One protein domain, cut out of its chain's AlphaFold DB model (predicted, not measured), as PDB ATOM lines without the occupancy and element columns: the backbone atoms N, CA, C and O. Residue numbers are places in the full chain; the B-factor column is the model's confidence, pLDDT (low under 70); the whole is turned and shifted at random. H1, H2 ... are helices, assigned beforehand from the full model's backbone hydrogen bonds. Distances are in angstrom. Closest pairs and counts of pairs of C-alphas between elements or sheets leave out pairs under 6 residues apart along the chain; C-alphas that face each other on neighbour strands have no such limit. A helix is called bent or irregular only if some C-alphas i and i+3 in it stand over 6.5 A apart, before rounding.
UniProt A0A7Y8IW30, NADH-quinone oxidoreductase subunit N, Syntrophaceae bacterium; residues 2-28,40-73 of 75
ATOM      1  N   LEU A   2      21.207 -21.986  20.280       97.19
ATOM      2  CA  LEU A   2      21.360 -20.540  20.556       97.19
ATOM      3  C   LEU A   2      20.641 -20.046  21.823       97.19
ATOM      4  O   LEU A   2      21.246 -19.332  22.612       97.19
ATOM      5  N   ALA A   3      19.392 -20.463  22.059       97.50
ATOM      6  CA  ALA A   3      18.656 -20.077  23.270       97.50
ATOM      7  C   ALA A   3      19.382 -20.498  24.563       97.50
ATOM      8  O   ALA A   3      19.455 -19.722  25.508       97.50
ATOM      9  N   ILE A   4      19.983 -21.695  24.578       97.88
ATOM     10  CA  ILE A   4      20.756 -22.204  25.722       97.88
ATOM     11  C   ILE A   4      21.989 -21.329  25.951       97.88
ATOM     12  O   ILE A   4      22.241 -20.906  27.074       97.88
ATOM     13  N   ILE A   5      22.722 -21.005  24.884       98.00
ATOM     14  CA  ILE A   5      23.873 -20.098  24.975       98.00
ATOM     15  C   ILE A   5      23.443 -18.710  25.454       98.00
ATOM     16  O   ILE A   5      24.127 -18.126  26.287       98.00
ATOM     17  N   GLY A   6      22.299 -18.204  24.994       97.38
ATOM     18  CA  GLY A   6      21.740 -16.933  25.457       97.38
ATOM     19  C   GLY A   6      21.461 -16.930  26.961       97.38
ATOM     20  O   GLY A   6      21.846 -15.990  27.653       97.38
ATOM     21  N   VAL A   7      20.865 -18.004  27.487       98.00
ATOM     22  CA  VAL A   7      20.616 -18.160  28.930       98.00
ATOM     23  C   VAL A   7      21.927 -18.251  29.715       98.00
ATOM     24  O   VAL A   7      22.079 -17.560  30.720       98.00
ATOM     25  N   LEU A   8      22.902 -19.036  29.241       98.19
ATOM     26  CA  LEU A   8      24.225 -19.118  29.873       98.19
ATOM     27  C   LEU A   8      24.930 -17.755  29.881       98.19
ATOM     28  O   LEU A   8      25.469 -17.347  30.907       98.19
ATOM     29  N   ASN A   9      24.864 -17.010  28.777       97.75
ATOM     30  CA  ASN A   9      25.417 -15.663  28.690       97.75
ATOM     31  C   ASN A   9      24.709 -14.694  29.649       97.75
ATOM     32  O   ASN A   9      25.366 -13.888  30.301       97.75
ATOM     33  N   SER A  10      23.385 -14.803  29.798       96.56
ATOM     34  CA  SER A  10      22.636 -14.020  30.784       96.56
ATOM     35  C   SER A  10      23.072 -14.347  32.213       96.56
ATOM     36  O   SER A  10      23.226 -13.429  33.011       96.56
ATOM     37  N   ALA A  11      23.323 -15.617  32.539       97.31
ATOM     38  CA  ALA A  11      23.817 -16.007  33.859       97.31
ATOM     39  C   ALA A  11      25.206 -15.408  34.142       97.31
ATOM     40  O   ALA A  11      25.422 -14.822  35.200       97.31
ATOM     41  N   VAL A  12      26.119 -15.463  33.164       98.06
ATOM     42  CA  VAL A  12      27.431 -14.798  33.251       98.06
ATOM     43  C   VAL A  12      27.275 -13.276  33.384       98.06
ATOM     44  O   VAL A  12      28.021 -12.650  34.137       98.06
ATOM     45  N   SER A  13      26.275 -12.676  32.729       97.44
ATOM     46  CA  SER A  13      26.040 -11.228  32.796       97.44
ATOM     47  C   SER A  13      25.663 -10.692  34.163       97.44
ATOM     48  O   SER A  13      26.014  -9.557  34.492       97.44
ATOM     49  N   VAL A  14      25.035 -11.526  34.994       97.56
ATOM     50  CA  VAL A  14      24.689 -11.149  36.364       97.56
ATOM     51  C   VAL A  14      25.944 -10.724  37.127       97.56
ATOM     52  O   VAL A  14      25.902  -9.725  37.840       97.56
ATOM     53  N   TYR A  15      27.080 -11.407  36.929       95.75
ATOM     54  CA  TYR A  15      28.334 -11.061  37.600       95.75
ATOM     55  C   TYR A  15      28.788  -9.634  37.277       95.75
ATOM     56  O   TYR A  15      29.029  -8.843  38.190       95.75
ATOM     57  N   TYR A  16      28.897  -9.273  35.994       95.62
ATOM     58  CA  TYR A  16      29.435  -7.962  35.632       95.62
ATOM     59  C   TYR A  16      28.430  -6.817  35.817       95.62
ATOM     60  O   TYR A  16      28.861  -5.700  36.097       95.62
ATOM     61  N   TYR A  17      27.117  -7.069  35.737       97.00
ATOM     62  CA  TYR A  17      26.103  -6.060  36.070       97.00
ATOM     63  C   TYR A  17      26.011  -5.807  37.573       97.00
ATOM     64  O   TYR A  17      26.087  -4.654  37.998       97.00
ATOM     65  N   LEU A  18      25.938  -6.859  38.397       96.81
ATOM     66  CA  LEU A  18      25.886  -6.680  39.850       96.81
ATOM     67  C   LEU A  18      27.181  -6.095  40.406       96.81
ATOM     68  O   LEU A  18      27.123  -5.326  41.360       96.81
ATOM     69  N   ARG A  19      28.341  -6.391  39.804       96.06
ATOM     70  CA  ARG A  19      29.620  -5.802  40.224       96.06
ATOM     71  C   ARG A  19      29.561  -4.273  40.278       96.06
ATOM     72  O   ARG A  19      30.100  -3.697  41.217       96.06
ATOM     73  N   VAL A  20      28.904  -3.617  39.319       96.00
ATOM     74  CA  VAL A  20      28.766  -2.149  39.308       96.00
ATOM     75  C   VAL A  20      27.904  -1.675  40.476       96.00
ATOM     76  O   VAL A  20      28.316  -0.781  41.210       96.00
ATOM     77  N   THR A  21      26.750  -2.304  40.702       96.00
ATOM     78  CA  THR A  21      25.869  -1.981  41.833       96.00
ATOM     79  C   THR A  21      26.571  -2.201  43.173       96.00
ATOM     80  O   THR A  21      26.478  -1.362  44.063       96.00
ATOM     81  N   VAL A  22      27.333  -3.290  43.307       95.75
ATOM     82  CA  VAL A  22      28.106  -3.577  44.520       95.75
ATOM     83  C   VAL A  22      29.145  -2.488  44.771       95.75
ATOM     84  O   VAL A  22      29.231  -1.967  45.878       95.75
ATOM     85  N   LEU A  23      29.894  -2.097  43.740       94.62
ATOM     86  CA  LEU A  23      30.869  -1.013  43.846       94.62
ATOM     87  C   LEU A  23      30.216   0.338  44.173       94.62
ATOM     88  O   LEU A  23      30.847   1.149  44.837       94.62
ATOM     89  N   MET A  24      28.980   0.572  43.730       93.50
ATOM     90  CA  MET A  24      28.252   1.815  43.991       93.50
ATOM     91  C   MET A  24      27.732   1.918  45.432       93.50
ATOM     92  O   MET A  24      27.735   3.009  45.989       93.50
ATOM     93  N   TYR A  25      27.270   0.811  46.023       94.31
ATOM     94  CA  TYR A  25      26.585   0.836  47.325       94.31
ATOM     95  C   TYR A  25      27.398   0.273  48.496       94.31
ATOM     96  O   TYR A  25      27.130   0.640  49.635       94.31
ATOM     97  N   PHE A  26      28.362  -0.618  48.249       94.75
ATOM     98  CA  PHE A  26      29.095  -1.329  49.310       94.75
ATOM     99  C   PHE A  26      30.577  -0.975  49.389       94.75
ATOM    100  O   PHE A  26      31.256  -1.413  50.316       94.75
ATOM    101  N   ARG A  27      31.107  -0.218  48.424       89.81
ATOM    102  CA  ARG A  27      32.491   0.248  48.468       89.81
ATOM    103  C   ARG A  27      32.517   1.704  48.903       89.81
ATOM    104  O   ARG A  27      31.877   2.550  48.285       89.81
ATOM    105  N   GLU A  28      33.280   1.977  49.951       87.12
ATOM    106  CA  GLU A  28      33.506   3.338  50.419       87.12
ATOM    107  C   GLU A  28      34.281   4.135  49.366       87.12
ATOM    108  O   GLU A  28      35.188   3.614  48.704       87.12
ATOM    109  N   PRO A  40      18.834  19.568  34.694       96.56
ATOM    110  CA  PRO A  40      17.426  19.199  34.849       96.56
ATOM    111  C   PRO A  40      16.933  18.247  33.751       96.56
ATOM    112  O   PRO A  40      16.156  17.331  34.019       96.56
ATOM    113  N   ALA A  41      17.439  18.411  32.524       97.38
ATOM    114  CA  ALA A  41      17.127  17.535  31.400       97.38
ATOM    115  C   ALA A  41      17.625  16.096  31.629       97.38
ATOM    116  O   ALA A  41      16.895  15.147  31.355       97.38
ATOM    117  N   SER A  42      18.836  15.922  32.175       96.31
ATOM    118  CA  SER A  42      19.397  14.602  32.499       96.31
ATOM    119  C   SER A  42      18.576  13.885  33.569       96.31
ATOM    120  O   SER A  42      18.311  12.691  33.444       96.31
ATOM    121  N   VAL A  43      18.137  14.612  34.599       97.00
ATOM    122  CA  VAL A  43      17.287  14.057  35.663       97.00
ATOM    123  C   VAL A  43      15.930  13.639  35.102       97.00
ATOM    124  O   VAL A  43      15.476  12.527  35.363       97.00
ATOM    125  N   LEU A  44      15.304  14.488  34.282       98.31
ATOM    126  CA  LEU A  44      14.026  14.168  33.652       98.31
ATOM    127  C   LEU A  44      14.135  12.939  32.741       98.31
ATOM    128  O   LEU A  44      13.295  12.046  32.813       98.31
ATOM    129  N   ALA A  45      15.190  12.863  31.927       97.94
ATOM    130  CA  ALA A  45      15.449  11.711  31.074       97.94
ATOM    131  C   ALA A  45      15.616  10.421  31.893       97.94
ATOM    132  O   ALA A  45      15.044   9.394  31.530       97.94
ATOM    133  N   LEU A  46      16.334  10.475  33.023       98.06
ATOM    134  CA  LEU A  46      16.495   9.332  33.922       98.06
ATOM    135  C   LEU A  46      15.154   8.883  34.515       98.06
ATOM    136  O   LEU A  46      14.854   7.691  34.507       98.06
ATOM    137  N   ILE A  47      14.330   9.823  34.984       98.50
ATOM    138  CA  ILE A  47      12.998   9.526  35.532       98.50
ATOM    139  C   ILE A  47      12.127   8.843  34.474       98.50
ATOM    140  O   ILE A  47      11.533   7.799  34.744       98.50
ATOM    141  N   LEU A  48      12.085   9.389  33.255       98.50
ATOM    142  CA  LEU A  48      11.321   8.802  32.153       98.50
ATOM    143  C   LEU A  48      11.835   7.408  31.780       98.50
ATOM    144  O   LEU A  48      11.028   6.510  31.547       98.50
ATOM    145  N   ALA A  49      13.154   7.200  31.768       98.31
ATOM    146  CA  ALA A  49      13.751   5.895  31.503       98.31
ATOM    147  C   ALA A  49      13.365   4.863  32.573       98.31
ATOM    148  O   ALA A  49      12.948   3.758  32.231       98.31
ATOM    149  N   VAL A  50      13.432   5.228  33.859       98.44
ATOM    150  CA  VAL A  50      13.017   4.355  34.970       98.44
ATOM    151  C   VAL A  50      11.538   3.992  34.852       98.44
ATOM    152  O   VAL A  50      11.193   2.812  34.921       98.44
ATOM    153  N   ILE A  51      10.668   4.979  34.616       98.44
ATOM    154  CA  ILE A  51       9.230   4.746  34.423       98.44
ATOM    155  C   ILE A  51       8.995   3.818  33.228       98.44
ATOM    156  O   ILE A  51       8.227   2.868  33.344       98.44
ATOM    157  N   GLY A  52       9.670   4.054  32.101       97.44
ATOM    158  CA  GLY A  52       9.534   3.237  30.897       97.44
ATOM    159  C   GLY A  52       9.947   1.782  31.113       97.44
ATOM    160  O   GLY A  52       9.198   0.875  30.749       97.44
ATOM    161  N   VAL A  53      11.097   1.550  31.754       97.50
ATOM    162  CA  VAL A  53      11.597   0.200  32.067       97.50
ATOM    163  C   VAL A  53      10.637  -0.534  33.003       97.50
ATOM    164  O   VAL A  53      10.271  -1.677  32.729       97.50
ATOM    165  N   LEU A  54      10.181   0.119  34.076       98.06
ATOM    166  CA  LEU A  54       9.245  -0.487  35.026       98.06
ATOM    167  C   LEU A  54       7.877  -0.751  34.392       98.06
ATOM    168  O   LEU A  54       7.326  -1.834  34.565       98.06
ATOM    169  N   TYR A  55       7.341   0.198  33.622       97.38
ATOM    170  CA  TYR A  55       6.062   0.036  32.934       97.38
ATOM    171  C   TYR A  55       6.105  -1.123  31.935       97.38
ATOM    172  O   TYR A  55       5.202  -1.956  31.931       97.38
ATOM    173  N   MET A  56       7.169  -1.223  31.131       96.62
ATOM    174  CA  MET A  56       7.346  -2.324  30.182       96.62
ATOM    175  C   MET A  56       7.519  -3.675  30.886       96.62
ATOM    176  O   MET A  56       7.008  -4.679  30.398       96.62
ATOM    177  N   GLY A  57       8.209  -3.709  32.031       96.00
ATOM    178  CA  GLY A  57       8.393  -4.928  32.820       96.00
ATOM    179  C   GLY A  57       7.118  -5.407  33.521       96.00
ATOM    180  O   GLY A  57       6.844  -6.604  33.533       96.00
ATOM    181  N   ILE A  58       6.326  -4.488  34.083       97.75
ATOM    182  CA  ILE A  58       5.107  -4.809  34.847       97.75
ATOM    183  C   ILE A  58       3.903  -5.031  33.916       97.75
ATOM    184  O   ILE A  58       3.111  -5.943  34.144       97.75
ATOM    185  N   PHE A  59       3.771  -4.234  32.849       97.12
ATOM    186  CA  PHE A  59       2.660  -4.288  31.889       97.12
ATOM    187  C   PHE A  59       3.140  -4.589  30.450       97.12
ATOM    188  O   PHE A  59       2.889  -3.804  29.527       97.12
ATOM    189  N   PRO A  60       3.798  -5.741  30.205       95.88
ATOM    190  CA  PRO A  60       4.451  -6.031  28.925       95.88
ATOM    191  C   PRO A  60       3.472  -6.162  27.752       95.88
ATOM    192  O   PRO A  60       3.817  -5.811  26.624       95.88
ATOM    193  N   ALA A  61       2.242  -6.629  27.998       96.12
ATOM    194  CA  ALA A  61       1.236  -6.853  26.957       96.12
ATOM    195  C   ALA A  61       0.895  -5.569  26.181       96.12
ATOM    196  O   ALA A  61       0.791  -5.594  24.954       96.12
ATOM    197  N   ASN A  62       0.795  -4.439  26.889       94.38
ATOM    198  CA  ASN A  62       0.492  -3.148  26.280       94.38
ATOM    199  C   ASN A  62       1.584  -2.764  25.277       94.38
ATOM    200  O   ASN A  62       1.277  -2.415  24.141       94.38
ATOM    201  N   VAL A  63       2.854  -2.906  25.665       94.06
ATOM    202  CA  VAL A  63       4.009  -2.575  24.816       94.06
ATOM    203  C   VAL A  63       4.146  -3.554  23.648       94.06
ATOM    204  O   VAL A  63       4.323  -3.135  22.504       94.06
ATOM    205  N   LEU A  64       4.005  -4.855  23.907       95.00
ATOM    206  CA  LEU A  64       4.147  -5.890  22.884       95.00
ATOM    207  C   LEU A  64       3.080  -5.770  21.786       95.00
ATOM    208  O   LEU A  64       3.377  -6.020  20.619       95.00
ATOM    209  N   SER A  65       1.869  -5.322  22.132       94.69
ATOM    210  CA  SER A  65       0.799  -5.086  21.154       94.69
ATOM    211  C   SER A  65       1.172  -4.026  20.106       94.69
ATOM    212  O   SER A  65       0.867  -4.192  18.923       94.69
ATOM    213  N   PHE A  66       1.891  -2.969  20.502       92.69
ATOM    214  CA  PHE A  66       2.400  -1.961  19.567       92.69
ATOM    215  C   PHE A  66       3.488  -2.542  18.662       92.69
ATOM    216  O   PHE A  66       3.460  -2.318  17.451       92.69
ATOM    217  N   ALA A  67       4.405  -3.338  19.222       93.19
ATOM    218  CA  ALA A  67       5.454  -4.004  18.452       93.19
ATOM    219  C   ALA A  67       4.868  -4.956  17.393       93.19
ATOM    220  O   ALA A  67       5.262  -4.898  16.230       93.19
ATOM    221  N   GLN A  68       3.866  -5.763  17.753       94.31
ATOM    222  CA  GLN A  68       3.170  -6.655  16.818       94.31
ATOM    223  C   GLN A  68       2.495  -5.889  15.673       94.31
ATOM    224  O   GLN A  68       2.625  -6.272  14.514       94.31
ATOM    225  N   ARG A  69       1.820  -4.773  15.975       94.69
ATOM    226  CA  ARG A  69       1.198  -3.921  14.948       94.69
ATOM    227  C   ARG A  69       2.225  -3.294  14.003       94.69
ATOM    228  O   ARG A  69       1.917  -3.125  12.831       94.69
ATOM    229  N   SER A  70       3.433  -2.986  14.480       92.69
ATOM    230  CA  SER A  70       4.480  -2.366  13.650       92.69
ATOM    231  C   SER A  70       5.007  -3.276  12.534       92.69
ATOM    232  O   SER A  70       5.411  -2.781  11.486       92.69
ATOM    233  N   ILE A  71       4.954  -4.598  12.731       94.81
ATOM    234  CA  ILE A  71       5.393  -5.596  11.743       94.81
ATOM    235  C   ILE A  71       4.231  -6.210  10.958       94.81
ATOM    236  O   ILE A  71       4.465  -6.951  10.012       94.81
ATOM    237  N   ALA A  72       2.984  -5.902  11.320       89.88
ATOM    238  CA  ALA A  72       1.802  -6.462  10.669       89.88
ATOM    239  C   ALA A  72       1.669  -6.052   9.192       89.88
ATOM    240  O   ALA A  72       0.990  -6.738   8.447       89.88
ATOM    241  N   GLY A  73       2.310  -4.958   8.765       82.88
ATOM    242  CA  GLY A  73       2.402  -4.588   7.346       82.88
ATOM    243  C   GLY A  73       3.573  -5.232   6.590       82.88
ATOM    244  O   GLY A  73       3.695  -5.012   5.389       82.88
TER     245      GLY A  73
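This is residues 2 to 28 and 40 to 73 of the 75 residues of the protein "NADH-quinone oxidoreductase subunit N" of Syntrophaceae bacterium (UniProt A0A7Y8IW30). One long helix, H1, stands by itself, and across an empty gap two shorter helices, H2 and H3, make an L, with a one-residue link at its corner. The arrangement is open and has no core: H1 touches no other helix, and the two arms of the L come near each other only around their corner. The printed part has 61 residues, with three named helices in the order H1, H2, H3 and no named strand, and its class is all helix. The whole is extended, with a radius of gyration of the C-alphas of 16.8 A, and flat, with spans of 52 by 42 by 18 A.

H1, residues 2 to 25, is apart from H2, residues 40 to 58. H1 is also apart from H3, residues 60 to 71. Residues 2 to 28, of which 2 to 25 belong to H1, stand free. H2 and H3 are close but not clearly touching, with 2 pairs of C-alphas within 8 A. Their closest C-alphas are those of Met 56 and Val 63, 6.3 A apart. Their lines stand about perpendicular, at 85 degrees, and their centres are 19.2 A apart. Residues 40 to 54 of H2 stand free, and so do residues 65 to 73, of which 65 to 71 belong to H3. In H2 every O i to N i+4 pair is within hydrogen-bond range, against 16 of 20 in H1 and 6 of 8 in H3.

H1 runs from Leu 2, with its C-alpha at (21.360, -20.540, 20.556), to Tyr 25, and measures 34.7 A from first to last C-alpha. It is the longest helix, with 24 residues. After the cut, H2 begins at Pro 40, with its C-alpha at (17.426, 19.199, 34.849), and reaches Ile 58 after 27.0 A. Phe 59 alone makes the tight link to H3. H3 runs from Pro 60 to Ile 71, 12 residues over 17.2 A, and its last C-alpha is at (5.393, -5.596, 11.743). None of the three helices is bent.

The two C-alphas farthest apart are those of Glu 28 and Gly 73, at 53.7 A. The C-alphas of the first and last printed residues, Leu 2 and Gly 73, are 28.1 A apart. Residues 29 to 39 are not printed, and the gap across this cut, from C-alpha 28 to C-alpha 40, is 27.4 A. The link from H1 to H2 runs across the cut, with 14 residues between them in the chain. The mean pLDDT of the printed part is 95.9, and no printed residue is under 70.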